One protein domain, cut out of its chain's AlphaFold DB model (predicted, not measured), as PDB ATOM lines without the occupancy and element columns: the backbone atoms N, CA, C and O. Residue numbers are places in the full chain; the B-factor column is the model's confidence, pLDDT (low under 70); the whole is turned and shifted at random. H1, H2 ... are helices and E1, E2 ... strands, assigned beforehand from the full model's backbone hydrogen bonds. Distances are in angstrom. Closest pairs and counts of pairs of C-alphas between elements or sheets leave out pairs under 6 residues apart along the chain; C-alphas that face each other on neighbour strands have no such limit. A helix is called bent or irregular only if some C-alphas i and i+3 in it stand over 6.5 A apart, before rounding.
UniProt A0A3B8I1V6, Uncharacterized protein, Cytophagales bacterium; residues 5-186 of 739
ATOM      1  N   ASP A   5     132.804   1.462 114.591       87.31
ATOM      2  CA  ASP A   5     134.265   1.602 114.553       87.31
ATOM      3  C   ASP A   5     134.714   3.062 114.413       87.31
ATOM      4  O   ASP A   5     135.701   3.455 115.034       87.31
ATOM      5  N   SER A   6     133.986   3.868 113.634       89.88
ATOM      6  CA  SER A   6     134.245   5.307 113.493       89.88
ATOM      7  C   SER A   6     134.003   6.033 114.809       89.88
ATOM      8  O   SER A   6     134.883   6.738 115.295       89.88
ATOM      9  N   LEU A   7     132.867   5.766 115.458       89.38
ATOM     10  CA  LEU A   7     132.552   6.318 116.773       89.38
ATOM     11  C   LEU A   7     133.586   5.912 117.833       89.38
ATOM     12  O   LEU A   7     134.008   6.733 118.645       89.38
ATOM     13  N   LYS A   8     134.022   4.648 117.814       89.44
ATOM     14  CA  LYS A   8     135.038   4.124 118.727       89.44
ATOM     15  C   LYS A   8     136.379   4.842 118.555       89.44
ATOM     16  O   LYS A   8     136.994   5.202 119.556       89.44
ATOM     17  N   LYS A   9     136.817   5.061 117.309       90.56
ATOM     18  CA  LYS A   9     138.047   5.805 116.986       90.56
ATOM     19  C   LYS A   9     137.946   7.273 117.384       90.56
ATOM     20  O   LYS A   9     138.893   7.794 117.960       90.56
ATOM     21  N   LEU A  10     136.810   7.911 117.105       91.81
ATOM     22  CA  LEU A  10     136.559   9.303 117.471       91.81
ATOM     23  C   LEU A  10     136.602   9.488 118.989       91.81
ATOM     24  O   LEU A  10     137.323  10.342 119.486       91.81
ATOM     25  N   THR A  11     135.894   8.633 119.729       92.12
ATOM     26  CA  THR A  11     135.887   8.663 121.199       92.12
ATOM     27  C   THR A  11     137.291   8.459 121.760       92.12
ATOM     28  O   THR A  11     137.706   9.185 122.654       92.12
ATOM     29  N   GLU A  12     138.046   7.497 121.221       93.69
ATOM     30  CA  GLU A  12     139.438   7.263 121.611       93.69
ATOM     31  C   GLU A  12     140.313   8.490 121.359       93.69
ATOM     32  O   GLU A  12     140.989   8.930 122.282       93.69
ATOM     33  N   LYS A  13     140.256   9.079 120.161       93.31
ATOM     34  CA  LYS A  13     140.993  10.303 119.822       93.31
ATOM     35  C   LYS A  13     140.679  11.427 120.814       93.31
ATOM     36  O   LYS A  13     141.588  11.930 121.464       93.31
ATOM     37  N   VAL A  14     139.396  11.752 120.980       93.75
ATOM     38  CA  VAL A  14     138.921  12.854 121.829       93.75
ATOM     39  C   VAL A  14     139.341  12.668 123.291       93.75
ATOM     40  O   VAL A  14     139.800  13.609 123.935       93.75
ATOM     41  N   VAL A  15     139.223  11.449 123.826       93.25
ATOM     42  CA  VAL A  15     139.619  11.161 125.212       93.25
ATOM     43  C   VAL A  15     141.136  11.218 125.390       93.25
ATOM     44  O   VAL A  15     141.604  11.759 126.391       93.25
ATOM     45  N   LEU A  16     141.914  10.677 124.447       93.81
ATOM     46  CA  LEU A  16     143.377  10.721 124.512       93.81
ATOM     47  C   LEU A  16     143.893  12.164 124.450       93.81
ATOM     48  O   LEU A  16     144.725  12.542 125.269       93.81
ATOM     49  N   GLU A  17     143.360  12.983 123.544       93.25
ATOM     50  CA  GLU A  17     143.715  14.404 123.440       93.25
ATOM     51  C   GLU A  17     143.399  15.171 124.730       93.25
ATOM     52  O   GLU A  17     144.201  15.988 125.182       93.25
ATOM     53  N   ALA A  18     142.258  14.882 125.362       92.12
ATOM     54  CA  ALA A  18     141.860  15.564 126.587       92.12
ATOM     55  C   ALA A  18     142.659  15.115 127.823       92.12
ATOM     56  O   ALA A  18     142.967  15.946 128.681       92.12
ATOM     57  N   LEU A  19     142.971  13.817 127.944       93.31
ATOM     58  CA  LEU A  19     143.353  13.214 129.227       93.31
ATOM     59  C   LEU A  19     144.707  12.502 129.262       93.31
ATOM     60  O   LEU A  19     145.193  12.256 130.366       93.31
ATOM     61  N   SER A  20     145.320  12.155 128.120       93.56
ATOM     62  CA  SER A  20     146.523  11.302 128.129       93.56
ATOM     63  C   SER A  20     147.668  11.955 128.895       93.56
ATOM     64  O   SER A  20     148.229  11.319 129.776       93.56
ATOM     65  N   GLU A  21     147.940  13.241 128.659       92.75
ATOM     66  CA  GLU A  21     148.998  13.983 129.364       92.75
ATOM     67  C   GLU A  21     148.794  13.969 130.889       92.75
ATOM     68  O   GLU A  21     149.704  13.630 131.643       92.75
ATOM     69  N   THR A  22     147.578  14.278 131.353       92.19
ATOM     70  CA  THR A  22     147.244  14.324 132.784       92.19
ATOM     71  C   THR A  22     147.353  12.946 133.437       92.19
ATOM     72  O   THR A  22     147.911  12.813 134.527       92.19
ATOM     73  N   LEU A  23     146.847  11.902 132.780       94.19
ATOM     74  CA  LEU A  23     146.869  10.541 133.313       94.19
ATOM     75  C   LEU A  23     148.271   9.917 133.250       94.19
ATOM     76  O   LEU A  23     148.666   9.219 134.184       94.19
ATOM     77  N   GLU A  24     149.050  10.193 132.204       94.44
ATOM     78  CA  GLU A  24     150.446   9.762 132.080       94.44
ATOM     79  C   GLU A  24     151.347  10.443 133.110       94.44
ATOM     80  O   GLU A  24     152.168   9.765 133.731       94.44
ATOM     81  N   ALA A  25     151.147  11.740 133.373       92.56
ATOM     82  CA  ALA A  25     151.821  12.446 134.463       92.56
ATOM     83  C   ALA A  25     151.498  11.818 135.830       92.56
ATOM     84  O   ALA A  25     152.363  11.723 136.701       92.56
ATOM     85  N   ALA A  26     150.279  11.300 135.996       91.88
ATOM     86  CA  ALA A  26     149.883  10.511 137.155       91.88
ATOM     87  C   ALA A  26     150.332   9.035 137.088       91.88
ATOM     88  O   ALA A  26     149.953   8.243 137.946       91.88
ATOM     89  N   GLY A  27     151.133   8.622 136.103       94.19
ATOM     90  CA  GLY A  27     151.707   7.275 136.000       94.19
ATOM     91  C   GLY A  27     150.792   6.209 135.389       94.19
ATOM     92  O   GLY A  27     151.105   5.018 135.473       94.19
ATOM     93  N   PHE A  28     149.666   6.590 134.781       96.12
ATOM     94  CA  PHE A  28     148.843   5.662 134.008       96.12
ATOM     95  C   PHE A  28     149.451   5.394 132.632       96.12
ATOM     96  O   PHE A  28     150.060   6.253 132.006       96.12
ATOM     97  N   LYS A  29     149.231   4.180 132.127       96.31
ATOM     98  CA  LYS A  29     149.566   3.770 130.763       96.31
ATOM     99  C   LYS A  29     148.296   3.452 129.996       96.31
ATOM    100  O   LYS A  29     147.449   2.701 130.486       96.31
ATOM    101  N   TYR A  30     148.174   3.981 128.785       96.38
ATOM    102  CA  TYR A  30     147.045   3.671 127.922       96.38
ATOM    103  C   TYR A  30     147.165   2.267 127.309       96.38
ATOM    104  O   TYR A  30     148.173   1.905 126.701       96.38
ATOM    105  N   LEU A  31     146.112   1.464 127.453       93.69
ATOM    106  CA  LEU A  31     145.993   0.124 126.885       93.69
ATOM    107  C   LEU A  31     144.972   0.136 125.745       93.69
ATOM    108  O   LEU A  31     143.787  -0.144 125.945       93.69
ATOM    109  N   LYS A  32     145.451   0.406 124.527       87.69
ATOM    110  CA  LYS A  32     144.625   0.536 123.313       87.69
ATOM    111  C   LYS A  32     143.665  -0.629 123.074       87.69
ATOM    112  O   LYS A  32     142.498  -0.424 122.758       87.69
ATOM    113  N   SER A  33     144.117  -1.867 123.288       85.12
ATOM    114  CA  SER A  33     143.285  -3.060 123.073       85.12
ATOM    115  C   SER A  33     142.058  -3.130 123.990       85.12
ATOM    116  O   SER A  33     141.121  -3.866 123.688       85.12
ATOM    117  N   LYS A  34     142.071  -2.405 125.116       84.06
ATOM    118  CA  LYS A  34     141.005  -2.397 126.125       84.06
ATOM    119  C   LYS A  34     140.312  -1.037 126.271       84.06
ATOM    120  O   LYS A  34     139.325  -0.976 126.989       84.06
ATOM    121  N   GLN A  35     140.804   0.014 125.602       89.12
ATOM    122  CA  GLN A  35     140.343   1.403 125.763       89.12
ATOM    123  C   GLN A  35     140.306   1.845 127.230       89.12
ATOM    124  O   GLN A  35     139.326   2.385 127.738       89.12
ATOM    125  N   THR A  36     141.404   1.564 127.930       94.25
ATOM    126  CA  THR A  36     141.548   1.861 129.354       94.25
ATOM    127  C   THR A  36     142.929   2.403 129.658       94.25
ATOM    128  O   THR A  36     143.921   1.860 129.172       94.25
ATOM    129  N   PHE A  37     143.004   3.385 130.541       96.19
ATOM    130  CA  PHE A  37     144.228   3.760 131.229       96.19
ATOM    131  C   PHE A  37     144.419   2.865 132.447       96.19
ATOM    132  O   PHE A  37     143.456   2.583 133.164       96.19
ATOM    133  N   LYS A  38     145.651   2.413 132.685       96.38
ATOM    134  CA  LYS A  38     145.991   1.565 133.829       96.38
ATOM    135  C   LYS A  38     147.232   2.068 134.568       96.38
ATOM    136  O   LYS A  38     148.268   2.273 133.940       96.38
ATOM    137  N   ARG A  39     147.153   2.147 135.894       95.56
ATOM    138  CA  ARG A  39     148.297   2.279 136.813       95.56
ATOM    139  C   ARG A  39     148.218   1.167 137.856       95.56
ATOM    140  O   ARG A  39     147.134   0.667 138.125       95.56
ATOM    141  N   THR A  40     149.344   0.779 138.441       94.88
ATOM    142  CA  THR A  40     149.374  -0.157 139.573       94.88
ATOM    143  C   THR A  40     149.879   0.577 140.811       94.88
ATOM    144  O   THR A  40     150.902   1.256 140.745       94.88
ATOM    145  N   VAL A  41     149.160   0.447 141.925       93.31
ATOM    146  CA  VAL A  41     149.495   1.009 143.239       93.31
ATOM    147  C   VAL A  41     149.386  -0.119 144.260       93.31
ATOM    148  O   VAL A  41     148.311  -0.679 144.458       93.31
ATOM    149  N   GLY A  42     150.509  -0.497 144.873       90.56
ATOM    150  CA  GLY A  42     150.554  -1.641 145.788       90.56
ATOM    151  C   GLY A  42     150.116  -2.945 145.107       90.56
ATOM    152  O   GLY A  42     150.739  -3.402 144.140       90.56
ATOM    153  N   ASN A  43     149.042  -3.548 145.618       94.00
ATOM    154  CA  ASN A  43     148.435  -4.748 145.043       94.00
ATOM    155  C   ASN A  43     147.314  -4.462 144.036       94.00
ATOM    156  O   ASN A  43     146.860  -5.390 143.366       94.00
ATOM    157  N   PHE A  44     146.914  -3.199 143.876       96.06
ATOM    158  CA  PHE A  44     145.750  -2.823 143.086       96.06
ATOM    159  C   PHE A  44     146.132  -2.212 141.742       96.06
ATOM    160  O   PHE A  44     146.987  -1.335 141.625       96.06
ATOM    161  N   ASP A  45     145.437  -2.656 140.707       95.81
ATOM    162  CA  ASP A  45     145.391  -2.012 139.411       95.81
ATOM    163  C   ASP A  45     144.256  -0.992 139.394       95.81
ATOM    164  O   ASP A  45     143.076  -1.344 139.453       95.81
ATOM    165  N   HIS A  46     144.614   0.275 139.247       96.31
ATOM    166  CA  HIS A  46     143.676   1.344 138.940       96.31
ATOM    167  C   HIS A  46     143.395   1.328 137.455       96.31
ATOM    168  O   HIS A  46     144.320   1.349 136.640       96.31
ATOM    169  N   THR A  47     142.121   1.321 137.094       95.12
ATOM    170  CA  THR A  47     141.704   1.372 135.697       95.12
ATOM    171  C   THR A  47     140.683   2.471 135.490       95.12
ATOM    172  O   THR A  47     139.678   2.527 136.194       95.12
ATOM    173  N   ILE A  48     140.942   3.322 134.502       95.31
ATOM    174  CA  ILE A  48     140.005   4.333 134.012       95.31
ATOM    175  C   ILE A  48     139.684   3.935 132.583       95.31
ATOM    176  O   ILE A  48     140.518   4.068 131.684       95.31
ATOM    177  N   GLY A  49     138.515   3.346 132.388       94.31
ATOM    178  CA  GLY A  49     138.026   3.034 131.057       94.31
ATOM    179  C   GLY A  49     137.049   4.084 130.574       94.31
ATOM    180  O   GLY A  49     136.508   4.857 131.364       94.31
ATOM    181  N   PHE A  50     136.844   4.109 129.265       93.62
ATOM    182  CA  PHE A  50     135.931   5.049 128.648       93.62
ATOM    183  C   PHE A  50     135.115   4.405 127.539       93.62
ATOM    184  O   PHE A  50     135.527   3.433 126.908       93.62
ATOM    185  N   GLY A  51     133.936   4.964 127.308       92.00
ATOM    186  CA  GLY A  51     133.036   4.558 126.242       92.00
ATOM    187  C   GLY A  51     131.976   5.617 125.997       92.00
ATOM    188  O   GLY A  51     132.041   6.716 126.544       92.00
ATOM    189  N   THR A  52     130.983   5.279 125.186       90.12
ATOM    190  CA  THR A  52     129.855   6.161 124.887       90.12
ATOM    191  C   THR A  52     128.541   5.531 125.354       90.12
ATOM    192  O   THR A  52     128.425   4.300 125.339       90.12
ATOM    193  N   PRO A  53     127.532   6.333 125.742       86.31
ATOM    194  CA  PRO A  53     126.189   5.826 126.020       86.31
ATOM    195  C   PRO A  53     125.504   5.324 124.734       86.31
ATOM    196  O   PRO A  53     126.055   5.425 123.635       86.31
ATOM    197  N   HIS A  54     124.280   4.795 124.863       79.44
ATOM    198  CA  HIS A  54     123.510   4.257 123.732       79.44
ATOM    199  C   HIS A  54     123.250   5.289 122.617       79.44
ATOM    200  O   HIS A  54     123.281   4.933 121.439       79.44
ATOM    201  N   SER A  55     123.059   6.558 122.992       82.06
ATOM    202  CA  SER A  55     122.906   7.701 122.083       82.06
ATOM    203  C   SER A  55     124.134   8.608 122.199       82.06
ATOM    204  O   SER A  55     124.125   9.548 122.989       82.06
ATOM    205  N   PRO A  56     125.224   8.296 121.482       87.31
ATOM    206  CA  PRO A  56     126.540   8.883 121.715       87.31
ATOM    207  C   PRO A  56     126.698  10.288 121.130       87.31
ATOM    208  O   PRO A  56     127.507  11.058 121.632       87.31
ATOM    209  N   LEU A  57     125.945  10.619 120.079       89.00
ATOM    210  CA  LEU A  57     125.964  11.921 119.424       89.00
ATOM    211  C   LEU A  57     124.621  12.618 119.628       89.00
ATOM    212  O   LEU A  57     123.575  11.979 119.502       89.00
ATOM    213  N   GLN A  58     124.654  13.914 119.908       87.62
ATOM    214  CA  GLN A  58     123.470  14.761 120.011       87.62
ATOM    215  C   GLN A  58     123.720  16.057 119.246       87.62
ATOM    216  O   GLN A  58     124.684  16.760 119.533       87.62
ATOM    217  N   PHE A  59     122.855  16.345 118.278       87.62
ATOM    218  CA  PHE A  59     122.868  17.596 117.530       87.62
ATOM    219  C   PHE A  59     121.860  18.568 118.149       87.62
ATOM    220  O   PHE A  59     120.716  18.181 118.395       87.62
ATOM    221  N   ASP A  60     122.304  19.785 118.441       86.50
ATOM    222  CA  ASP A  60     121.478  20.906 118.886       86.50
ATOM    223  C   ASP A  60     121.214  21.809 117.671       86.50
ATOM    224  O   ASP A  60     122.115  22.502 117.203       86.50
ATOM    225  N   GLU A  61     119.990  21.758 117.134       86.19
ATOM    226  CA  GLU A  61     119.607  22.512 115.931       86.19
ATOM    227  C   GLU A  61     119.600  24.031 116.160       86.19
ATOM    228  O   GLU A  61     119.827  24.787 115.220       86.19
ATOM    229  N   GLU A  62     119.347  24.492 117.391       89.12
ATOM    230  CA  GLU A  62     119.277  25.925 117.700       89.12
ATOM    231  C   GLU A  62     120.669  26.556 117.769       89.12
ATOM    232  O   GLU A  62     120.845  27.722 117.407       89.12
ATOM    233  N   LYS A  63     121.658  25.784 118.231       88.19
ATOM    234  CA  LYS A  63     123.057  26.222 118.344       88.19
ATOM    235  C   LYS A  63     123.934  25.804 117.170       88.19
ATOM    236  O   LYS A  63     125.058  26.284 117.080       88.19
ATOM    237  N   ASP A  64     123.426  24.939 116.295       87.75
ATOM    238  CA  ASP A  64     124.183  24.297 115.217       87.75
ATOM    239  C   ASP A  64     125.420  23.538 115.746       87.75
ATOM    240  O   ASP A  64     126.509  23.573 115.175       87.75
ATOM    241  N   GLU A  65     125.260  22.843 116.880       91.94
ATOM    242  CA  GLU A  65     126.350  22.164 117.591       91.94
ATOM    243  C   GLU A  65     126.152  20.645 117.618       91.94
ATOM    244  O   GLU A  65     125.129  20.130 118.078       91.94
ATOM    245  N   LEU A  66     127.169  19.893 117.187       90.88
ATOM    246  CA  LEU A  66     127.215  18.441 117.357       90.88
ATOM    247  C   LEU A  66     128.022  18.083 118.604       90.88
ATOM    248  O   LEU A  66     129.200  18.402 118.715       90.88
ATOM    249  N   SER A  67     127.414  17.352 119.530       92.19
ATOM    250  CA  SER A  67     128.044  16.950 120.786       92.19
ATOM    251  C   SER A  67     128.270  15.439 120.869       92.19
ATOM    252  O   SER A  67     127.393  14.642 120.534       92.19
ATOM    253  N   LEU A  68     129.452  15.037 121.338       94.06
ATOM    254  CA  LEU A  68     129.830  13.667 121.669       94.06
ATOM    255  C   LEU A  68     129.746  13.446 123.174       94.06
ATOM    256  O   LEU A  68     130.427  14.108 123.955       94.06
ATOM    257  N   LYS A  69     128.951  12.459 123.574       94.25
ATOM    258  CA  LYS A  69     128.768  12.033 124.958       94.25
ATOM    259  C   LYS A  69     129.744  10.920 125.306       94.25
ATOM    260  O   LYS A  69     129.810   9.898 124.626       94.25
ATOM    261  N   ILE A  70     130.456  11.097 126.409       94.62
ATOM    262  CA  ILE A  70     131.510  10.191 126.869       94.62
ATOM    263  C   ILE A  70     131.196   9.769 128.302       94.62
ATOM    264  O   ILE A  70     130.706  10.564 129.102       94.62
ATOM    265  N   GLN A  71     131.469   8.512 128.632       92.56
ATOM    266  CA  GLN A  71     131.416   7.993 129.991       92.56
ATOM    267  C   GLN A  71     132.802   7.504 130.388       92.56
ATOM    268  O   GLN A  71     133.363   6.652 129.701       92.56
ATOM    269  N   LEU A  72     133.325   8.001 131.505       93.56
ATOM    270  CA  LEU A  72     134.493   7.442 132.174       93.56
ATOM    271  C   LEU A  72     134.024   6.560 133.329       93.56
ATOM    272  O   LEU A  72     133.175   6.971 134.116       93.56
ATOM    273  N   TYR A  73     134.590   5.365 133.446       92.50
ATOM    274  CA  TYR A  73     134.329   4.443 134.547       92.50
ATOM    275  C   TYR A  73     135.635   4.060 135.225       92.50
ATOM    276  O   TYR A  73     136.608   3.677 134.569       92.50
ATOM    277  N   THR A  74     135.647   4.134 136.554       93.75
ATOM    278  CA  THR A  74     136.845   3.863 137.347       93.75
ATOM    279  C   THR A  74     136.675   2.621 138.194       93.75
ATOM    280  O   THR A  74     135.648   2.418 138.846       93.75
ATOM    281  N   THR A  75     137.660   1.727 138.108       93.19
ATOM    282  CA  THR A  75     137.623   0.451 138.823       93.19
ATOM    283  C   THR A  75     138.984   0.092 139.392       93.19
ATOM    284  O   THR A  75     140.000   0.258 138.709       93.19
ATOM    285  N   LEU A  76     138.988  -0.444 140.611       94.44
ATOM    286  CA  LEU A  76     140.137  -1.122 141.197       94.44
ATOM    287  C   LEU A  76     140.016  -2.622 140.940       94.44
ATOM    288  O   LEU A  76     138.925  -3.190 140.988       94.44
ATOM    289  N   ARG A  77     141.144  -3.260 140.642       94.19
ATOM    290  CA  ARG A  77     141.256  -4.713 140.458       94.19
ATOM    291  C   ARG A  77     142.500  -5.212 141.166       94.19
ATOM    292  O   ARG A  77     143.448  -4.448 141.299       94.19
ATOM    293  N   SER A  78     142.552  -6.483 141.544       95.44
ATOM    294  CA  SER A  78     143.760  -7.060 142.142       95.44
ATOM    295  C   SER A  78     144.080  -8.422 141.518       95.44
ATOM    296  O   SER A  78     143.764  -9.459 142.088       95.44
ATOM    297  N   PRO A  79     144.777  -8.459 140.363       93.56
ATOM    298  CA  PRO A  79     145.150  -9.730 139.731       93.56
ATOM    299  C   PRO A  79     146.087 -10.596 140.583       93.56
ATOM    300  O   PRO A  79     146.264 -11.779 140.304       93.56
ATOM    301  N   LYS A  80     146.769  -9.996 141.567       95.25
ATOM    302  CA  LYS A  80     147.590 -10.734 142.535       95.25
ATOM    303  C   LYS A  80     146.718 -11.437 143.569       95.25
ATOM    304  O   LYS A  80     147.004 -12.587 143.876       95.25
ATOM    305  N   PHE A  81     145.683 -10.758 144.061       95.44
ATOM    306  CA  PHE A  81     144.680 -11.357 144.932       95.44
ATOM    307  C   PHE A  81     143.939 -12.480 144.206       95.44
ATOM    308  O   PHE A  81     143.879 -13.575 144.743       95.44
ATOM    309  N   ASP A  82     143.515 -12.264 142.955       93.44
ATOM    310  CA  ASP A  82     142.828 -13.292 142.158       93.44
ATOM    311  C   ASP A  82     143.645 -14.597 142.101       93.44
ATOM    312  O   ASP A  82     143.159 -15.673 142.437       93.44
ATOM    313  N   LYS A  83     144.942 -14.488 141.782       94.00
ATOM    314  CA  LYS A  83     145.877 -15.627 141.773       94.00
ATOM    315  C   LYS A  83     146.122 -16.235 143.150       94.00
ATOM    316  O   LYS A  83     146.477 -17.408 143.244       94.00
ATOM    317  N   TRP A  84     146.066 -15.424 144.202       95.69
ATOM    318  CA  TRP A  84     146.242 -15.900 145.565       95.69
ATOM    319  C   TRP A  84     145.011 -16.676 146.032       95.69
ATOM    320  O   TRP A  84     145.197 -17.740 146.607       95.69
ATOM    321  N   VAL A  85     143.794 -16.224 145.716       92.25
ATOM    322  CA  VAL A  85     142.549 -16.964 145.983       92.25
ATOM    323  C   VAL A  85     142.562 -18.301 145.242       92.25
ATOM    324  O   VAL A  85     142.430 -19.342 145.879       92.25
ATOM    325  N   GLU A  86     142.877 -18.294 143.941       88.75
ATOM    326  CA  GLU A  86     142.994 -19.520 143.129       88.75
ATOM    327  C   GLU A  86     143.983 -20.539 143.705       88.75
ATOM    328  O   GLU A  86     143.815 -21.742 143.527       88.75
ATOM    329  N   LYS A  87     145.037 -20.069 144.378       90.88
ATOM    330  CA  LYS A  87     146.070 -20.930 144.957       90.88
ATOM    331  C   LYS A  87     145.754 -21.366 146.389       90.88
ATOM    332  O   LYS A  87     146.115 -22.477 146.759       90.88
ATOM    333  N   THR A  88     145.204 -20.470 147.200       91.88
ATOM    334  CA  THR A  88     145.065 -20.645 148.653       91.88
ATOM    335  C   THR A  88     143.712 -21.238 149.012       91.88
ATOM    336  O   THR A  88     143.663 -22.141 149.833       91.88
ATOM    337  N   LEU A  89     142.643 -20.746 148.384       88.19
ATOM    338  CA  LEU A  89     141.265 -21.198 148.608       88.19
ATOM    339  C   LEU A  89     140.797 -22.174 147.516       88.19
ATOM    340  O   LEU A  89     139.755 -22.797 147.637       88.19
ATOM    341  N   GLU A  90     141.589 -22.335 146.451       83.69
ATOM    342  CA  GLU A  90     141.273 -23.163 145.281       83.69
ATOM    343  C   GLU A  90     139.996 -22.766 144.519       83.69
ATOM    344  O   GLU A  90     139.374 -23.604 143.845       83.69
ATOM    345  N   GLU A  91     139.655 -21.479 144.577       80.19
ATOM    346  CA  GLU A  91     138.481 -20.882 143.946       80.19
ATOM    347  C   GLU A  91     138.845 -19.920 142.815       80.19
ATOM    348  O   GLU A  91     139.878 -19.251 142.837       80.19
ATOM    349  N   SER A  92     137.974 -19.804 141.811       80.00
ATOM    350  CA  SER A  92     138.147 -18.786 140.774       80.00
ATOM    351  C   SER A  92     137.774 -17.408 141.310       80.00
ATOM    352  O   SER A  92     136.658 -17.226 141.789       80.00
ATOM    353  N   SER A  93     138.648 -16.418 141.131       85.88
ATOM    354  CA  SER A  93     138.389 -15.047 141.576       85.88
ATOM    355  C   SER A  93     138.629 -14.027 140.465       85.88
ATOM    356  O   SER A  93     139.503 -14.184 139.610       85.88
ATOM    357  N   GLN A  94     137.809 -12.976 140.455       89.19
ATOM    358  CA  GLN A  94     137.960 -11.838 139.556       89.19
ATOM    359  C   GLN A  94     137.574 -10.542 140.278       89.19
ATOM    360  O   GLN A  94     136.573  -9.893 139.952       89.19
ATOM    361  N   PHE A  95     138.382 -10.152 141.258       92.31
ATOM    362  CA  PHE A  95     138.122  -9.000 142.106       92.31
ATOM    363  C   PHE A  95     138.017  -7.700 141.307       92.31
ATOM    364  O   PHE A  95     138.912  -7.307 140.542       92.31
ATOM    365  N   ARG A  96     136.909  -6.990 141.529       91.56
ATOM    366  CA  ARG A  96     136.637  -5.688 140.931       91.56
ATOM    367  C   ARG A  96     135.811  -4.833 141.881       91.56
ATOM    368  O   ARG A  96     134.673  -5.169 142.166       91.56
ATOM    369  N   HIS A  97     136.336  -3.666 142.230       91.81
ATOM    370  CA  HIS A  97     135.595  -2.630 142.944       91.81
ATOM    371  C   HIS A  97     135.318  -1.454 142.001       91.81
ATOM    372  O   HIS A  97     136.245  -0.900 141.399       91.81
ATOM    373  N   GLY A  98     134.046  -1.100 141.816       90.19
ATOM    374  CA  GLY A  98     133.646   0.103 141.079       90.19
ATOM    375  C   GLY A  98     133.657   1.312 142.005       90.19
ATOM    376  O   GLY A  98     133.056   1.245 143.064       90.19
ATOM    377  N   TYR A  99     134.329   2.398 141.613       88.25
ATOM    378  CA  TYR A  99     134.443   3.590 142.463       88.25
ATOM    379  C   TYR A  99     133.509   4.714 142.009       88.25
ATOM    380  O   TYR A  99     132.483   4.972 142.630       88.25
ATOM    381  N   GLN A 100     133.842   5.378 140.903       86.94
ATOM    382  CA  GLN A 100     133.053   6.486 140.369       86.94
ATOM    383  C   GLN A 100     132.938   6.417 138.850       86.94
ATOM    384  O   GLN A 100     133.843   5.957 138.141       86.94
ATOM    385  N   SER A 101     131.808   6.914 138.360       88.19
ATOM    386  CA  SER A 101     131.508   7.069 136.945       88.19
ATOM    387  C   SER A 101     131.269   8.549 136.668       88.19
ATOM    388  O   SER A 101     130.478   9.178 137.366       88.19
ATOM    389  N   GLN A 102     131.956   9.112 135.679       91.56
ATOM    390  CA  GLN A 102     131.835  10.523 135.315       91.56
ATOM    391  C   GLN A 102     131.395  10.635 133.860       91.56
ATOM    392  O   GLN A 102     131.958   9.984 132.975       91.56
ATOM    393  N   ALA A 103     130.373  11.449 133.621       93.62
ATOM    394  CA  ALA A 103     129.802  11.650 132.304       93.62
ATOM    395  C   ALA A 103     130.271  13.000 131.745       93.62
ATOM    396  O   ALA A 103     130.181  14.027 132.415       93.62
ATOM    397  N   TYR A 104     130.766  12.991 130.511       95.19
ATOM    398  CA  TYR A 104     131.288  14.170 129.831       95.19
ATOM    399  C   TYR A 104     130.599  14.400 128.491       95.19
ATOM    400  O   TYR A 104     129.967  13.496 127.927       95.19
ATOM    401  N   VAL A 105     130.746  15.618 127.978       94.88
ATOM    402  CA  VAL A 105     130.316  16.024 126.645       94.88
ATOM    403  C   VAL A 105     131.398  16.866 125.966       94.88
ATOM    404  O   VAL A 105     132.016  17.728 126.588       94.88
ATOM    405  N   LYS A 106     131.646  16.612 124.681       95.06
ATOM    406  CA  LYS A 106     132.552  17.394 123.832       95.06
ATOM    407  C   LYS A 106     131.784  17.895 122.620       95.06
ATOM    408  O   LYS A 106     131.230  17.083 121.890       95.06
ATOM    409  N   ILE A 107     131.775  19.205 122.395       93.50
ATOM    410  CA  ILE A 107     131.324  19.771 121.120       93.50
ATOM    411  C   ILE A 107     132.388  19.429 120.071       93.50
ATOM    412  O   ILE A 107     133.579  19.672 120.293       93.50
ATOM    413  N   LEU A 108     131.951  18.785 118.995       90.88
ATOM    414  CA  LEU A 108     132.771  18.352 117.872       90.88
ATOM    415  C   LEU A 108     132.736  19.400 116.767       90.88
ATOM    416  O   LEU A 108     131.693  20.004 116.518       90.88
ATOM    417  N   ASP A 109     133.852  19.535 116.060       85.25
ATOM    418  CA  ASP A 109     133.835  20.148 114.736       85.25
ATOM    419  C   ASP A 109     133.243  19.142 113.732       85.25
ATOM    420  O   ASP A 109     133.550  17.944 113.776       85.25
ATOM    421  N   PHE A 110     132.384  19.611 112.827       77.00
ATOM    422  CA  PHE A 110     131.805  18.782 111.771       77.00
ATOM    423  C   PHE A 110     132.872  18.170 110.860       77.00
ATOM    424  O   PHE A 110     132.671  17.063 110.358       77.00
ATOM    425  N   ASP A 111     134.023  18.830 110.720       81.81
ATOM    426  CA  ASP A 111     135.160  18.338 109.942       81.81
ATOM    427  C   ASP A 111     135.840  17.103 110.572       81.81
ATOM    428  O   ASP A 111     136.620  16.411 109.913       81.81
ATOM    429  N   GLU A 112     135.526  16.759 111.830       79.75
ATOM    430  CA  GLU A 112     135.998  15.518 112.462       79.75
ATOM    431  C   GLU A 112     135.273  14.256 111.969       79.75
ATOM    432  O   GLU A 112     135.692  13.139 112.292       79.75
ATOM    433  N   LEU A 113     134.194  14.413 111.194       84.44
ATOM    434  CA  LEU A 113     133.380  13.323 110.670       84.44
ATOM    435  C   LEU A 113     133.280  13.395 109.144       84.44
ATOM    436  O   LEU A 113     132.842  14.378 108.557       84.44
ATOM    437  N   SER A 114     133.625  12.295 108.485       86.38
ATOM    438  CA  SER A 114     133.523  12.146 107.033       86.38
ATOM    439  C   SER A 114     132.235  11.424 106.634       86.38
ATOM    440  O   SER A 114     131.598  10.749 107.445       86.38
ATOM    441  N   LYS A 115     131.843  11.494 105.354       85.12
ATOM    442  CA  LYS A 115     130.670  10.748 104.855       85.12
ATOM    443  C   LYS A 115     130.833   9.236 105.041       85.12
ATOM    444  O   LYS A 115     129.847   8.533 105.258       85.12
ATOM    445  N   GLU A 116     132.064   8.744 104.982       88.81
ATOM    446  CA  GLU A 116     132.442   7.342 105.138       88.81
ATOM    447  C   GLU A 116     132.183   6.823 106.559       88.81
ATOM    448  O   GLU A 116     131.902   5.631 106.735       88.81
ATOM    449  N   ASP A 117     132.194   7.708 107.561       86.81
ATOM    450  CA  ASP A 117     131.873   7.382 108.954       86.81
ATOM    451  C   ASP A 117     130.391   7.085 109.163       86.81
ATOM    452  O   ASP A 117     130.006   6.490 110.173       86.81
ATOM    453  N   PHE A 118     129.552   7.424 108.186       87.38
ATOM    454  CA  PHE A 118     128.126   7.173 108.222       87.38
ATOM    455  C   PHE A 118     127.716   6.013 107.315       87.38
ATOM    456  O   PHE A 118     128.386   5.596 106.365       87.38
ATOM    457  N   PHE A 119     126.555   5.459 107.635       88.62
ATOM    458  CA  PHE A 119     125.833   4.549 106.768       88.62
ATOM    459  C   PHE A 119     124.331   4.815 106.852       88.62
ATOM    460  O   PHE A 119     123.802   5.257 107.884       88.62
ATOM    461  N   SER A 120     123.647   4.508 105.753       90.56
ATOM    462  CA  SER A 120     122.190   4.479 105.693       90.56
ATOM    463  C   SER A 120     121.697   3.185 106.337       90.56
ATOM    464  O   SER A 120     122.039   2.102 105.854       90.56
ATOM    465  N   PRO A 121     120.937   3.258 107.438       85.81
ATOM    466  CA  PRO A 121     120.489   2.060 108.121       85.81
ATOM    467  C   PRO A 121     119.330   1.384 107.395       85.81
ATOM    468  O   PRO A 121     118.460   2.054 106.838       85.81
ATOM    469  N   THR A 122     119.286   0.056 107.453       91.12
ATOM    470  CA  THR A 122     118.128  -0.727 106.999       91.12
ATOM    471  C   THR A 122     116.947  -0.570 107.961       91.12
ATOM    472  O   THR A 122     117.136  -0.228 109.128       91.12
ATOM    473  N   GLU A 123     115.726  -0.882 107.517       86.00
ATOM    474  CA  GLU A 123     114.530  -0.840 108.381       86.00
ATOM    475  C   GLU A 123     114.670  -1.728 109.627       86.00
ATOM    476  O   GLU A 123     114.332  -1.315 110.732       86.00
ATOM    477  N   SER A 124     115.286  -2.908 109.489       83.81
ATOM    478  CA  SER A 124     115.591  -3.774 110.637       83.81
ATOM    479  C   SER A 124     116.548  -3.106 111.635       83.81
ATOM    480  O   SER A 124     116.375  -3.242 112.845       83.81
ATOM    481  N   GLN A 125     117.554  -2.368 111.156       80.25
ATOM    482  CA  GLN A 125     118.486  -1.642 112.023       80.25
ATOM    483  C   GLN A 125     117.817  -0.446 112.708       80.25
ATOM    484  O   GLN A 125     118.089  -0.209 113.882       80.25
ATOM    485  N   LYS A 126     116.922   0.266 112.013       82.38
ATOM    486  CA  LYS A 126     116.104   1.334 112.605       82.38
ATOM    487  C   LYS A 126     115.196   0.784 113.707       82.38
ATOM    488  O   LYS A 126     115.208   1.315 114.811       82.38
ATOM    489  N   PHE A 127     114.500  -0.326 113.450       79.00
ATOM    490  CA  PHE A 127     113.658  -0.995 114.445       79.00
ATOM    491  C   PHE A 127     114.457  -1.441 115.676       79.00
ATOM    492  O   PHE A 127     114.094  -1.113 116.802       79.00
ATOM    493  N   LYS A 128     115.600  -2.116 115.482       78.69
ATOM    494  CA  LYS A 128     116.482  -2.512 116.595       78.69
ATOM    495  C   LYS A 128     116.966  -1.315 117.406       78.69
ATOM    496  O   LYS A 128     117.058  -1.417 118.627       78.69
ATOM    497  N   HIS A 129     117.286  -0.204 116.745       77.81
ATOM    498  CA  HIS A 129     117.689   1.019 117.425       77.81
ATOM    499  C   HIS A 129     116.541   1.607 118.255       77.81
ATOM    500  O   HIS A 129     116.768   1.921 119.414       77.81
ATOM    501  N   LEU A 130     115.313   1.656 117.724       79.38
ATOM    502  CA  LEU A 130     114.129   2.114 118.463       79.38
ATOM    503  C   LEU A 130     113.853   1.263 119.711       79.38
ATOM    504  O   LEU A 130     113.665   1.811 120.792       79.38
ATOM    505  N   VAL A 131     113.894  -0.069 119.584       75.81
ATOM    506  CA  VAL A 131     113.731  -0.984 120.728       75.81
ATOM    507  C   VAL A 131     114.838  -0.763 121.760       75.81
ATOM    508  O   VAL A 131     114.561  -0.624 122.947       75.81
ATOM    509  N   SER A 132     116.092  -0.686 121.313       73.81
ATOM    510  CA  SER A 132     117.233  -0.487 122.214       73.81
ATOM    511  C   SER A 132     117.168   0.867 122.931       73.81
ATOM    512  O   SER A 132     117.443   0.930 124.125       73.81
ATOM    513  N   ALA A 133     116.756   1.929 122.233       71.75
ATOM    514  CA  ALA A 133     116.565   3.259 122.802       71.75
ATOM    515  C   ALA A 133     115.414   3.283 123.818       71.75
ATOM    516  O   ALA A 133     115.561   3.867 124.888       71.75
ATOM    517  N   SER A 134     114.306   2.592 123.531       74.81
ATOM    518  CA  SER A 134     113.185   2.454 124.467       74.81
ATOM    519  C   SER A 134     113.579   1.711 125.746       74.81
ATOM    520  O   SER A 134     113.097   2.066 126.817       74.81
ATOM    521  N   LEU A 135     114.433   0.688 125.643       74.81
ATOM    522  CA  LEU A 135     114.913  -0.081 126.796       74.81
ATOM    523  C   LEU A 135     115.976   0.668 127.606       74.81
ATOM    524  O   LEU A 135     116.050   0.493 128.818       74.81
ATOM    525  N   ALA A 136     116.808   1.481 126.950       73.44
ATOM    526  CA  ALA A 136     117.837   2.274 127.619       73.44
ATOM    527  C   ALA A 136     117.251   3.420 128.463       73.44
ATOM    528  O   ALA A 136     117.901   3.865 129.407       73.44
ATOM    529  N   GLY A 137     116.036   3.878 128.140       70.81
ATOM    530  CA  GLY A 137     115.402   5.019 128.796       70.81
ATOM    531  C   GLY A 137     116.050   6.363 128.425       70.81
ATOM    532  O   GLY A 137     116.984   6.416 127.617       70.81
ATOM    533  N   PRO A 138     115.537   7.482 128.968       72.25
ATOM    534  CA  PRO A 138     116.124   8.798 128.742       72.25
ATOM    535  C   PRO A 138     117.520   8.899 129.380       72.25
ATOM    536  O   PRO A 138     117.737   8.444 130.501       72.25
ATOM    537  N   ASP A 139     118.466   9.526 128.676       75.00
ATOM    538  CA  ASP A 139     119.796   9.849 129.213       75.00
ATOM    539  C   ASP A 139     119.660  10.975 130.248       75.00
ATOM    540  O   ASP A 139     119.569  12.146 129.885       75.00
ATOM    541  N   THR A 140     119.600  10.612 131.530       79.50
ATOM    542  CA  THR A 140     119.460  11.540 132.668       79.50
ATOM    543  C   THR A 140     120.793  11.901 133.322       79.50
ATOM    544  O   THR A 140     120.811  12.601 134.333       79.50
ATOM    545  N   ALA A 141     121.917  11.418 132.780       82.94
ATOM    546  CA  ALA A 141     123.227  11.685 133.350       82.94
ATOM    547  C   ALA A 141     123.567  13.178 133.242       82.94
ATOM    548  O   ALA A 141     123.567  13.747 132.149       82.94
ATOM    549  N   GLU A 142     123.922  13.796 134.367       88.12
ATOM    550  CA  GLU A 142     124.525  15.127 134.372       88.12
ATOM    551  C   GLU A 142     125.907  15.048 133.706       88.12
ATOM    552  O   GLU A 142     126.757  14.251 134.114       88.12
ATOM    553  N   ARG A 143     126.116  15.827 132.638       91.19
ATOM    554  CA  ARG A 143     127.337  15.786 131.820       91.19
ATOM    555  C   ARG A 143     128.141  17.062 131.972       91.19
ATOM    556  O   ARG A 143     127.621  18.154 131.762       91.19
ATOM    557  N   PHE A 144     129.431  16.904 132.238       92.81
ATOM    558  CA  PHE A 144     130.372  18.016 132.299       92.81
ATOM    559  C   PHE A 144     131.029  18.257 130.933       92.81
ATOM    560  O   PHE A 144     131.292  17.298 130.200       92.81
ATOM    561  N   PRO A 145     131.346  19.507 130.575       94.00
ATOM    562  CA  PRO A 145     132.229  19.792 129.450       94.00
ATOM    563  C   PRO A 145     133.570  19.043 129.580       94.00
ATOM    564  O   PRO A 145     134.154  18.976 130.663       94.00
ATOM    565  N   LEU A 146     134.045  18.412 128.499       93.19
ATOM    566  CA  LEU A 146     135.239  17.549 128.531       93.19
ATOM    567  C   LEU A 146     136.528  18.307 128.897       93.19
ATOM    568  O   LEU A 146     137.448  17.725 129.464       93.19
ATOM    569  N   ASP A 147     136.603  19.600 128.608       88.50
ATOM    570  CA  ASP A 147     137.690  20.487 129.029       88.50
ATOM    571  C   ASP A 147     137.824  20.583 130.560       88.50
ATOM    572  O   ASP A 147     138.938  20.708 131.066       88.50
ATOM    573  N   GLN A 148     136.732  20.393 131.309       90.88
ATOM    574  CA  GLN A 148     136.753  20.322 132.777       90.88
ATOM    575  C   GLN A 148     137.237  18.967 133.317       90.88
ATOM    576  O   GLN A 148     137.436  18.808 134.524       90.88
ATOM    577  N   ALA A 149     137.447  17.965 132.457       89.31
ATOM    578  CA  ALA A 149     137.817  16.624 132.902       89.31
ATOM    579  C   ALA A 149     139.168  16.599 133.633       89.31
ATOM    580  O   ALA A 149     139.332  15.828 134.577       89.31
ATOM    581  N   LYS A 150     140.116  17.476 133.270       87.19
ATOM    582  CA  LYS A 150     141.423  17.569 133.947       87.19
ATOM    583  C   LYS A 150     141.280  17.931 135.429       87.19
ATOM    584  O   LYS A 150     141.907  17.296 136.273       87.19
ATOM    585  N   GLU A 151     140.417  18.895 135.750       88.62
ATOM    586  CA  GLU A 151     140.157  19.335 137.129       88.62
ATOM    587  C   GLU A 151     139.401  18.269 137.931       88.62
ATOM    588  O   GLU A 151     139.689  18.031 139.101       88.62
ATOM    589  N   LYS A 152     138.452  17.584 137.285       88.00
ATOM    590  CA  LYS A 152     137.604  16.556 137.909       88.00
ATOM    591  C   LYS A 152     138.306  15.209 138.103       88.00
ATOM    592  O   LYS A 152     137.850  14.400 138.912       88.00
ATOM    593  N   ILE A 153     139.400  14.959 137.383       88.12
ATOM    594  CA  ILE A 153     140.187  13.725 137.502       88.12
ATOM    595  C   ILE A 153     141.098  13.743 138.722       88.12
ATOM    596  O   ILE A 153     141.240  12.705 139.356       88.12
ATOM    597  N   ALA A 154     141.682  14.882 139.094       86.38
ATOM    598  CA  ALA A 154     142.578  14.965 140.252       86.38
ATOM    599  C   ALA A 154     141.979  14.375 141.556       86.38
ATOM    600  O   ALA A 154     142.571  13.427 142.077       86.38
ATOM    601  N   PRO A 155     140.786  14.799 142.034       88.94
ATOM    602  CA  PRO A 155     140.184  14.219 143.240       88.94
ATOM    603  C   PRO A 155     139.809  12.740 143.062       88.94
ATOM    604  O   PRO A 155     139.821  11.964 144.013       88.94
ATOM    605  N   LEU A 156     139.515  12.318 141.830       89.56
ATOM    606  CA  LEU A 156     139.242  10.920 141.518       89.56
ATOM    607  C   LEU A 156     140.507  10.054 141.650       89.56
ATOM    608  O   LEU A 156     140.433   8.932 142.147       89.56
ATOM    609  N   LEU A 157     141.673  10.563 141.244       90.88
ATOM    610  CA  LEU A 157     142.953   9.863 141.391       90.88
ATOM    611  C   LEU A 157     143.397   9.771 142.855       90.88
ATOM    612  O   LEU A 157     143.943   8.741 143.265       90.88
ATOM    613  N   GLU A 158     143.154  10.825 143.634       90.38
ATOM    614  CA  GLU A 158     143.362  10.826 145.085       90.38
ATOM    615  C   GLU A 158     142.474   9.770 145.748       90.38
ATOM    616  O   GLU A 158     142.995   8.868 146.399       90.38
ATOM    617  N   GLY A 159     141.169   9.775 145.458       90.81
ATOM    618  CA  GLY A 159     140.226   8.787 145.984       90.81
ATOM    619  C   GLY A 159     140.567   7.338 145.609       90.81
ATOM    620  O   GLY A 159     140.474   6.445 146.451       90.81
ATOM    621  N   LEU A 160     141.036   7.083 144.379       91.31
ATOM    622  CA  LEU A 160     141.541   5.759 143.983       91.31
ATOM    623  C   LEU A 160     142.773   5.348 144.796       91.31
ATOM    624  O   LEU A 160     142.932   4.175 145.137       91.31
ATOM    625  N   THR A 161     143.656   6.298 145.098       91.06
ATOM    626  CA  THR A 161     144.856   6.046 145.902       91.06
ATOM    627  C   THR A 161     144.488   5.774 147.362       91.06
ATOM    628  O   THR A 161     144.999   4.814 147.930       91.06
ATOM    629  N   GLU A 162     143.547   6.525 147.938       91.50
ATOM    630  CA  GLU A 162     143.001   6.264 149.280       91.50
ATOM    631  C   GLU A 162     142.353   4.880 149.388       91.50
ATOM    632  O   GLU A 162     142.513   4.195 150.392       91.50
ATOM    633  N   LEU A 163     141.656   4.446 148.335       91.44
ATOM    634  CA  LEU A 163     141.041   3.121 148.238       91.44
ATOM    635  C   LEU A 163     142.032   1.997 147.900       91.44
ATOM    636  O   LEU A 163     141.622   0.857 147.719       91.44
ATOM    637  N   SER A 164     143.333   2.267 147.788       92.12
ATOM    638  CA  SER A 164     144.335   1.247 147.433       92.12
ATOM    639  C   SER A 164     144.791   0.404 148.624       92.12
ATOM    640  O   SER A 164     145.980   0.110 148.750       92.12
ATOM    641  N   SER A 165     143.861   0.033 149.499       93.50
ATOM    642  CA  SER A 165     144.089  -0.893 150.603       93.50
ATOM    643  C   SER A 165     142.834  -1.716 150.880       93.50
ATOM    644  O   SER A 165     141.708  -1.252 150.682       93.50
ATOM    645  N   ALA A 166     143.028  -2.938 151.361       92.69
ATOM    646  CA  ALA A 166     141.955  -3.842 151.740       92.69
ATOM    647  C   ALA A 166     141.060  -3.234 152.828       92.69
ATOM    648  O   ALA A 166     139.847  -3.337 152.726       92.69
ATOM    649  N   GLU A 167     141.637  -2.542 153.817       92.00
ATOM    650  CA  GLU A 167     140.882  -1.859 154.880       92.00
ATOM    651  C   GLU A 167     139.985  -0.751 154.324       92.00
ATOM    652  O   GLU A 167     138.799  -0.712 154.631       92.00
ATOM    653  N   ALA A 168     140.517   0.127 153.469       92.19
ATOM    654  CA  ALA A 168     139.730   1.222 152.907       92.19
ATOM    655  C   ALA A 168     138.613   0.709 151.988       92.19
ATOM    656  O   ALA A 168     137.507   1.249 151.999       92.19
ATOM    657  N   LEU A 169     138.893  -0.338 151.204       91.94
ATOM    658  CA  LEU A 169     137.893  -0.999 150.365       91.94
ATOM    659  C   LEU A 169     136.833  -1.702 151.197       91.94
ATOM    660  O   LEU A 169     135.660  -1.613 150.855       91.94
ATOM    661  N   PHE A 170     137.238  -2.366 152.280       90.06
ATOM    662  CA  PHE A 170     136.315  -2.993 153.207       90.06
ATOM    663  C   PHE A 170     135.399  -1.927 153.814       90.06
ATOM    664  O   PHE A 170     134.194  -2.029 153.664       90.06
ATOM    665  N   GLU A 171     135.918  -0.849 154.397       88.69
ATOM    666  CA  GLU A 171     135.087   0.190 155.030       88.69
ATOM    667  C   GLU A 171     134.170   0.952 154.048       88.69
ATOM    668  O   GLU A 171     133.101   1.411 154.443       88.69
ATOM    669  N   LYS A 172     134.545   1.076 152.765       86.38
ATOM    670  CA  LYS A 172     133.719   1.735 151.728       86.38
ATOM    671  C   LYS A 172     132.928   0.756 150.845       86.38
ATOM    672  O   LYS A 172     132.403   1.171 149.807       86.38
ATOM    673  N   ARG A 173     132.868  -0.530 151.201       85.44
ATOM    674  CA  ARG A 173     132.092  -1.531 150.449       85.44
ATOM    675  C   ARG A 173     130.588  -1.234 150.529       85.44
ATOM    676  O   ARG A 173     130.124  -0.611 151.479       85.44
ATOM    677  N   GLY A 174     129.843  -1.670 149.512       73.88
ATOM    678  CA  GLY A 174     128.377  -1.757 149.584       73.88
ATOM    679  C   GLY A 174     127.939  -3.029 150.317       73.88
ATOM    680  O   GLY A 174     128.720  -3.608 151.058       73.88
ATOM    681  N   ASP A 175     126.739  -3.531 150.042       67.88
ATOM    682  CA  ASP A 175     126.211  -4.745 150.698       67.88
ATOM    683  C   ASP A 175     126.950  -6.053 150.313       67.88
ATOM    684  O   ASP A 175     126.620  -7.129 150.800       67.88
ATOM    685  N   GLU A 176     127.953  -5.999 149.429       63.75
ATOM    686  CA  GLU A 176     128.758  -7.160 149.031       63.75
ATOM    687  C   GLU A 176     129.919  -7.385 150.017       63.75
ATOM    688  O   GLU A 176     130.922  -6.671 149.976       63.75
ATOM    689  N   TYR A 177     129.816  -8.392 150.888       67.19
ATOM    690  CA  TYR A 177     130.823  -8.666 151.929       67.19
ATOM    691  C   TYR A 177     131.949  -9.603 151.472       67.19
ATOM    692  O   TYR A 177     133.125  -9.352 151.750       67.19
ATOM    693  N   TYR A 178     131.607 -10.660 150.737       72.31
ATOM    694  CA  TYR A 178     132.481 -11.820 150.561       72.31
ATOM    695  C   TYR A 178     133.848 -11.571 149.947       72.31
ATOM    696  O   TYR A 178     134.820 -11.970 150.568       72.31
ATOM    697  N   PRO A 179     134.008 -10.902 148.792       84.56
ATOM    698  CA  PRO A 179     135.333 -10.787 148.187       84.56
ATOM    699  C   PRO A 179     136.290  -9.892 148.994       84.56
ATOM    700  O   PRO A 179     137.492  -9.892 148.727       84.56
ATOM    701  N   TYR A 180     135.785  -9.124 149.969       91.94
ATOM    702  CA  TYR A 180     136.586  -8.199 150.772       91.94
ATOM    703  C   TYR A 180     137.167  -8.843 152.041       91.94
ATOM    704  O   TYR A 180     138.231  -8.421 152.490       91.94
ATOM    705  N   LEU A 181     136.526  -9.876 152.596       93.00
ATOM    706  CA  LEU A 181     137.040 -10.629 153.748       93.00
ATOM    707  C   LEU A 181     138.392 -11.328 153.457       93.00
ATOM    708  O   LEU A 181     139.378 -11.020 154.137       93.00
ATOM    709  N   PRO A 182     138.526 -12.174 152.415       94.25
ATOM    710  CA  PRO A 182     139.802 -12.782 152.057       94.25
ATOM    711  C   PRO A 182     140.804 -11.741 151.537       94.25
ATOM    712  O   PRO A 182     142.014 -11.949 151.640       94.25
ATOM    713  N   LEU A 183     140.345 -10.590 151.024       95.44
ATOM    714  CA  LEU A 183     141.230  -9.491 150.622       95.44
ATOM    715  C   LEU A 183     141.976  -8.882 151.823       95.44
ATOM    716  O   LEU A 183     143.161  -8.565 151.698       95.44
ATOM    717  N   LEU A 184     141.322  -8.758 152.987       95.38
ATOM    718  CA  LEU A 184     141.978  -8.335 154.232       95.38
ATOM    719  C   LEU A 184     143.102  -9.309 154.615       95.38
ATOM    720  O   LEU A 184     144.220  -8.876 154.901       95.38
ATOM    721  N   ALA A 185     142.838 -10.619 154.557       95.50
ATOM    722  CA  ALA A 185     143.844 -11.646 154.830       95.50
ATOM    723  C   ALA A 185     145.015 -11.583 153.831       95.50
ATOM    724  O   ALA A 185     146.180 -11.620 154.234       95.50
ATOM    725  N   PHE A 186     144.724 -11.405 152.539       96.50
ATOM    726  CA  PHE A 186     145.730 -11.271 151.483       96.50
ATOM    727  C   PHE A 186     146.687 -10.087 151.693       96.50
ATOM    728  O   PHE A 186     147.886 -10.213 151.443       96.50
TER     729      PHE A 186
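What this domain is: This is residues 5 to 186 of the 739 residues of an uncharacterized protein of Cytophagales bacterium (UniProt A0A3B8I1V6). A long, strongly twisted sheet curls round helix H1, with helix H4 packed along the sheet and meeting H1. Helices H2, H5 and H6 cluster where E5 ends and E6 begins; H3 hangs on loops away from the sheet, and residues 122 to 128 stick out. The 182 printed residues hold six named helices and six named strands, in the order H1 E1 E2 E3 E4 E5 H2 E6 H3 H4 H5 H6, class mixed. The antiparallel sheet is branched at E5, whose neighbours are E3, E4 and E6. The whole is only just loose, close to compact, with a radius of gyration of the C-alphas of 19.4 A and spans of 57 by 39 by 28 A.

How they stand to each other: H1, residues 5 to 25, is on the sheet and has a kink of 54 degrees near residue 19; it is irregular, C-alphas 18 and 21 being 7.8 A apart. E1, residues 29 to 31, E2, residues 36 to 41, and E3, residues 44 to 51, form a meander, each the antiparallel neighbour of the one before; N 29 and O 38 are 2.8 A apart, N 39 and O 46 3.0 A, both within hydrogen-bond range. E4, residues 57 to 60, and E5, residues 65 to 77, form a hairpin, with N 58 and O 67 at 2.9 A. E3 and E4 lie on one side of E5, with N 47 and O 75 at 2.9 A. H2, residues 79 to 88, only grazes the sheet with residues 79 to 82. E6, residues 96 to 108, lies on the other side of E5, with N 72 and O 102 at 2.8 A, and bends by 62 degrees at residue 99. H3, residues 123 to 136, touches no helix and is not on the sheet. H4, residues 146 to 162, runs along E5 at 8 degrees on the local plane, at a height over the sheet of 9.1 A; it is only just irregular, C-alphas 147 and 150 being 6.8 A apart. Its residues 146 to 150 alone touch H1, at a steep tilt of 59 degrees, the same way; the closest C-alphas, of Leu 19 and Lys 150, are 6.7 A apart. H5, residues 166 to 171, and H6, residues 178 to 186, form a helical hairpin, the C-alphas of Ala 166 and Leu 184 being closest at 5.1 A. H6 touches H2 about perpendicular, at 87 degrees, closest at the C-alphas of Phe 81 and Phe 186, 6.6 A. Every O i to N i+4 pair is within hydrogen-bond range in H2, H3 and H5, against 15 of 17 in H1, 8 of 13 in H4 and 2 of 5 in H6, where 5 of 6 O i to N i+3 pairs are.

Where its parts are: H1 begins at C-alpha 5, (134.265, 1.602, 114.553), and measures 28.7 A. E5 is 38.3 A long, E6 33.5 A, H4 24.9 A and E3 22.4 A. H6 ends at C-alpha 186, (145.730, -11.271, 151.483).

The domain as a whole: The C-alphas farthest apart, of Glu 62 and Thr 88, are 61.6 A apart. The printed part has no cut; the link from E6 to H3, 14 residues, is long. Mean pLDDT of the printed part is 88.9, and residues 175 to 177 are under 70.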